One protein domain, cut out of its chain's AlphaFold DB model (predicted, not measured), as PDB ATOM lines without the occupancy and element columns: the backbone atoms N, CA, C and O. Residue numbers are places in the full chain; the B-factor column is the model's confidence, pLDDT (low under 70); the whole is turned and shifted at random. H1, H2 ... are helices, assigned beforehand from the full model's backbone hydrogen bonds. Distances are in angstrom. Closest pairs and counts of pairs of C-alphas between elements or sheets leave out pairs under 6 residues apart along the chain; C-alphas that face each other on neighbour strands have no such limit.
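What this domain is: This is residues 130 to 164 and 180 to 185 of the 193 residues of an uncharacterized protein of Vitis vinifera (UniProt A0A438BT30). One long helix, H2, makes most of the length, and the short helix H1 folds back at its first end to make a corner. Residues 153 to 164, of which 153 to 161 belong to H2, stick out, while the unnamed stretches 130 to 135 and 180 to 185 lie toward H1's end. The printed part has 41 residues, with H1 then H2 and no named strand; its class is all helix. It is elongated, 35 by 18 by 16 A, and only just loose, close to compact, with a radius of gyration of the C-alphas of 11.2 A.

How they stand to each other: Look first at H2, residues 145 to 161, then at H1, residues 136 to 141, before it. They touch only at the corner by their tight link, H2 with residues 145 to 149 alone; the closest C-alphas, of Val 139 and Ser 145, are 5.2 A apart. They run opposite ways at a shallow tilt of 34.8 degrees, only just short of steep. In H1 and H2 every O i to N i+4 pair is within hydrogen-bond range.

Where its parts are: Find C-alpha 145 at (112.155, 94.608, 123.940); from there H2 runs 24.1 A to C-alpha 161 at (108.066, 73.353, 134.431). H1 begins at C-alpha 136, (120.276, 90.294, 124.215), and measures 8.8 A.

The domain as a whole: The C-alphas farthest apart, of Glu 130 and Gly 163, are 35.3 A apart. Residues 165 to 179 are not printed; C-alphas 164 and 180 are 17.3 A apart across this cut. Look for low confidence, pLDDT under 70, at residues 130 to 137.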
ATOM      1  N   GLU A 130     115.542  92.988 108.634       56.56
ATOM      2  CA  GLU A 130     116.793  93.658 109.073       56.56
ATOM      3  C   GLU A 130     116.846  94.043 110.572       56.56
ATOM      4  O   GLU A 130     117.871  94.508 111.066       56.56
ATOM      5  N   ASP A 131     115.753  93.845 111.312       60.78
ATOM      6  CA  ASP A 131     115.550  94.290 112.689       60.78
ATOM      7  C   ASP A 131     115.529  93.138 113.720       60.78
ATOM      8  O   ASP A 131     115.224  93.356 114.899       60.78
ATOM      9  N   ASP A 132     115.849  91.902 113.312       66.00
ATOM     10  CA  ASP A 132     115.966  90.777 114.245       66.00
ATOM     11  C   ASP A 132     117.238  90.925 115.110       66.00
ATOM     12  O   ASP A 132     118.369  90.927 114.609       66.00
ATOM     13  N   PRO A 133     117.104  91.057 116.443       68.31
ATOM     14  CA  PRO A 133     118.247  91.344 117.290       68.31
ATOM     15  C   PRO A 133     119.128  90.102 117.469       68.31
ATOM     16  O   PRO A 133     118.728  89.107 118.072       68.31
ATOM     17  N   ILE A 134     120.389  90.194 117.051       66.88
ATOM     18  CA  ILE A 134     121.372  89.100 117.165       66.88
ATOM     19  C   ILE A 134     121.946  88.934 118.584       66.88
ATOM     20  O   ILE A 134     122.708  88.001 118.857       66.88
ATOM     21  N   SER A 135     121.615  89.856 119.496       69.31
ATOM     22  CA  SER A 135     122.126  89.897 120.867       69.31
ATOM     23  C   SER A 135     121.077  90.389 121.861       69.31
ATOM     24  O   SER A 135     120.284  91.283 121.569       69.31
ATOM     25  N   VAL A 136     121.137  89.875 123.093       67.75
ATOM     26  CA  VAL A 136     120.276  90.294 124.215       67.75
ATOM     27  C   VAL A 136     120.391  91.802 124.485       67.75
ATOM     28  O   VAL A 136     119.424  92.438 124.903       67.75
ATOM     29  N   SER A 137     121.555  92.404 124.231       69.69
ATOM     30  CA  SER A 137     121.738  93.854 124.371       69.69
ATOM     31  C   SER A 137     120.928  94.635 123.335       69.69
ATOM     32  O   SER A 137     120.312  95.637 123.681       69.69
ATOM     33  N   GLN A 138     120.868  94.139 122.097       73.12
ATOM     34  CA  GLN A 138     120.076  94.731 121.017       73.12
ATOM     35  C   GLN A 138     118.577  94.507 121.249       73.12
ATOM     36  O   GLN A 138     117.783  95.424 121.067       73.12
ATOM     37  N   VAL A 139     118.195  93.338 121.781       71.19
ATOM     38  CA  VAL A 139     116.823  93.062 122.239       71.19
ATOM     39  C   VAL A 139     116.350  94.122 123.228       71.19
ATOM     40  O   VAL A 139     115.241  94.617 123.096       71.19
ATOM     41  N   LYS A 140     117.170  94.479 124.223       73.50
ATOM     42  CA  LYS A 140     116.795  95.477 125.240       73.50
ATOM     43  C   LYS A 140     116.648  96.893 124.678       73.50
ATOM     44  O   LYS A 140     115.960  97.700 125.289       73.50
ATOM     45  N   GLN A 141     117.305  97.185 123.559       73.50
ATOM     46  CA  GLN A 141     117.285  98.496 122.906       73.50
ATOM     47  C   GLN A 141     116.191  98.605 121.835       73.50
ATOM     48  O   GLN A 141     115.879  99.712 121.408       73.50
ATOM     49  N   SER A 142     115.587  97.487 121.416       72.75
ATOM     50  CA  SER A 142     114.529  97.493 120.407       72.75
ATOM     51  C   SER A 142     113.175  97.923 120.976       72.75
ATOM     52  O   SER A 142     112.858  97.744 122.159       72.75
ATOM     53  N   SER A 143     112.323  98.454 120.100       75.19
ATOM     54  CA  SER A 143     110.939  98.831 120.417       75.19
ATOM     55  C   SER A 143     110.089  97.641 120.891       75.19
ATOM     56  O   SER A 143     109.138  97.811 121.650       75.19
ATOM     57  N   ASN A 144     110.462  96.417 120.501       73.88
ATOM     58  CA  ASN A 144     109.801  95.174 120.898       73.88
ATOM     59  C   ASN A 144     110.465  94.482 122.107       73.88
ATOM     60  O   ASN A 144     110.127  93.332 122.410       73.88
ATOM     61  N   SER A 145     111.385  95.153 122.809       78.69
ATOM     62  CA  SER A 145     112.155  94.608 123.940       78.69
ATOM     63  C   SER A 145     111.304  93.881 124.983       78.69
ATOM     64  O   SER A 145     111.654  92.786 125.422       78.69
ATOM     65  N   GLU A 146     110.148  94.432 125.348       81.25
ATOM     66  CA  GLU A 146     109.264  93.830 126.346       81.25
ATOM     67  C   GLU A 146     108.669  92.493 125.877       81.25
ATOM     68  O   GLU A 146     108.607  91.534 126.653       81.25
ATOM     69  N   LYS A 147     108.305  92.381 124.590       83.38
ATOM     70  CA  LYS A 147     107.802  91.126 124.003       83.38
ATOM     71  C   LYS A 147     108.883  90.051 124.023       83.38
ATOM     72  O   LYS A 147     108.606  88.914 124.400       83.38
ATOM     73  N   TRP A 148     110.119  90.424 123.698       82.31
ATOM     74  CA  TRP A 148     111.262  89.517 123.739       82.31
ATOM     75  C   TRP A 148     111.627  89.080 125.154       82.31
ATOM     76  O   TRP A 148     111.814  87.891 125.396       82.31
ATOM     77  N   ILE A 149     111.665  90.006 126.113       84.12
ATOM     78  CA  ILE A 149     111.933  89.686 127.522       84.12
ATOM     79  C   ILE A 149     110.840  88.763 128.070       84.12
ATOM     80  O   ILE A 149     111.137  87.821 128.808       84.12
ATOM     81  N   LYS A 150     109.578  89.000 127.699       85.19
ATOM     82  CA  LYS A 150     108.461  88.127 128.064       85.19
ATOM     83  C   LYS A 150     108.604  86.736 127.443       85.19
ATOM     84  O   LYS A 150     108.430  85.753 128.158       85.19
ATOM     85  N   ALA A 151     108.968  86.644 126.165       84.38
ATOM     86  CA  ALA A 151     109.227  85.371 125.494       84.38
ATOM     87  C   ALA A 151     110.388  84.604 126.152       84.38
ATOM     88  O   ALA A 151     110.219  83.438 126.489       84.38
ATOM     89  N   MET A 152     111.509  85.271 126.454       86.69
ATOM     90  CA  MET A 152     112.639  84.668 127.179       86.69
ATOM     91  C   MET A 152     112.219  84.129 128.547       86.69
ATOM     92  O   MET A 152     112.572  83.011 128.910       86.69
ATOM     93  N   LYS A 153     111.456  84.913 129.320       85.94
ATOM     94  CA  LYS A 153     110.966  84.484 130.638       85.94
ATOM     95  C   LYS A 153     110.018  83.292 130.530       85.94
ATOM     96  O   LYS A 153     110.103  82.388 131.355       85.94
ATOM     97  N   ASN A 154     109.137  83.287 129.531       85.75
ATOM     98  CA  ASN A 154     108.231  82.170 129.279       85.75
ATOM     99  C   ASN A 154     108.995  80.902 128.892       85.75
ATOM    100  O   ASN A 154     108.688  79.844 129.430       85.75
ATOM    101  N   GLU A 155     110.012  81.012 128.038       84.44
ATOM    102  CA  GLU A 155     110.847  79.876 127.637       84.44
ATOM    103  C   GLU A 155     111.627  79.309 128.831       84.44
ATOM    104  O   GLU A 155     111.571  78.112 129.108       84.44
ATOM    105  N   MET A 156     112.265  80.177 129.626       84.69
ATOM    106  CA  MET A 156     112.951  79.779 130.863       84.69
ATOM    107  C   MET A 156     112.009  79.103 131.864       84.69
ATOM    108  O   MET A 156     112.397  78.146 132.533       84.69
ATOM    109  N   LYS A 157     110.768  79.590 131.972       85.00
ATOM    110  CA  LYS A 157     109.750  78.986 132.833       85.00
ATOM    111  C   LYS A 157     109.302  77.624 132.295       85.00
ATOM    112  O   LYS A 157     109.248  76.681 133.068       85.00
ATOM    113  N   SER A 158     109.061  77.509 130.992       81.69
ATOM    114  CA  SER A 158     108.691  76.251 130.331       81.69
ATOM    115  C   SER A 158     109.753  75.169 130.546       81.69
ATOM    116  O   SER A 158     109.431  74.052 130.937       81.69
ATOM    117  N   MET A 159     111.040  75.511 130.400       82.25
ATOM    118  CA  MET A 159     112.142  74.577 130.672       82.25
ATOM    119  C   MET A 159     112.168  74.093 132.127       82.25
ATOM    120  O   MET A 159     112.493  72.931 132.377       82.25
ATOM    121  N   LYS A 160     111.801  74.963 133.078       80.94
ATOM    122  CA  LYS A 160     111.695  74.621 134.501       80.94
ATOM    123  C   LYS A 160     110.481  73.736 134.788       80.94
ATOM    124  O   LYS A 160     110.615  72.746 135.497       80.94
ATOM    125  N   ASP A 161     109.323  74.084 134.233       83.12
ATOM    126  CA  ASP A 161     108.066  73.353 134.431       83.12
ATOM    127  C   ASP A 161     108.145  71.944 133.813       83.12
ATOM    128  O   ASP A 161     107.624  70.987 134.381       83.12
ATOM    129  N   ASN A 162     108.873  71.797 132.702       82.75
ATOM    130  CA  ASN A 162     109.110  70.516 132.035       82.75
ATOM    131  C   ASN A 162     110.268  69.700 132.646       82.75
ATOM    132  O   ASN A 162     110.572  68.622 132.139       82.75
ATOM    133  N   GLY A 163     110.942  70.201 133.693       81.12
ATOM    134  CA  GLY A 163     112.040  69.494 134.366       81.12
ATOM    135  C   GLY A 163     113.234  69.166 133.459       81.12
ATOM    136  O   GLY A 163     113.910  68.167 133.671       81.12
ATOM    137  N   VAL A 164     113.475  69.970 132.419       76.38
ATOM    138  CA  VAL A 164     114.476  69.660 131.377       76.38
ATOM    139  C   VAL A 164     115.909  69.929 131.861       76.38
ATOM    140  O   VAL A 164     116.850  69.325 131.352       76.38
ATOM    141  N   LYS A 180     124.055  80.237 123.536       78.44
ATOM    142  CA  LYS A 180     123.763  81.488 122.823       78.44
ATOM    143  C   LYS A 180     122.274  81.544 122.497       78.44
ATOM    144  O   LYS A 180     121.733  80.602 121.931       78.44
ATOM    145  N   TRP A 181     121.632  82.658 122.839       76.31
ATOM    146  CA  TRP A 181     120.249  82.926 122.451       76.31
ATOM    147  C   TRP A 181     120.187  83.381 120.994       76.31
ATOM    148  O   TRP A 181     120.976  84.233 120.580       76.31
ATOM    149  N   ILE A 182     119.246  82.820 120.240       74.81
ATOM    150  CA  ILE A 182     118.910  83.237 118.878       74.81
ATOM    151  C   ILE A 182     117.470  83.740 118.920       74.81
ATOM    152  O   ILE A 182     116.575  83.017 119.357       74.81
ATOM    153  N   PHE A 183     117.262  84.985 118.502       73.31
ATOM    154  CA  PHE A 183     115.946  85.609 118.422       73.31
ATOM    155  C   PHE A 183     115.528  85.632 116.961       73.31
ATOM    156  O   PHE A 183     116.309  86.050 116.113       73.31
ATOM    157  N   LYS A 184     114.323  85.148 116.674       73.88
ATOM    158  CA  LYS A 184     113.760  85.167 115.328       73.88
ATOM    159  C   LYS A 184     112.300  85.560 115.401       73.88
ATOM    160  O   LYS A 184     111.547  84.964 116.182       73.88
ATOM    161  N   THR A 185     111.902  86.576 114.645       70.38
ATOM    162  CA  THR A 185     110.482  86.900 114.517       70.38
ATOM    163  C   THR A 185     109.833  85.924 113.541       70.38
ATOM    164  O   THR A 185     110.294  85.720 112.426       70.38
TER     165      THR A 185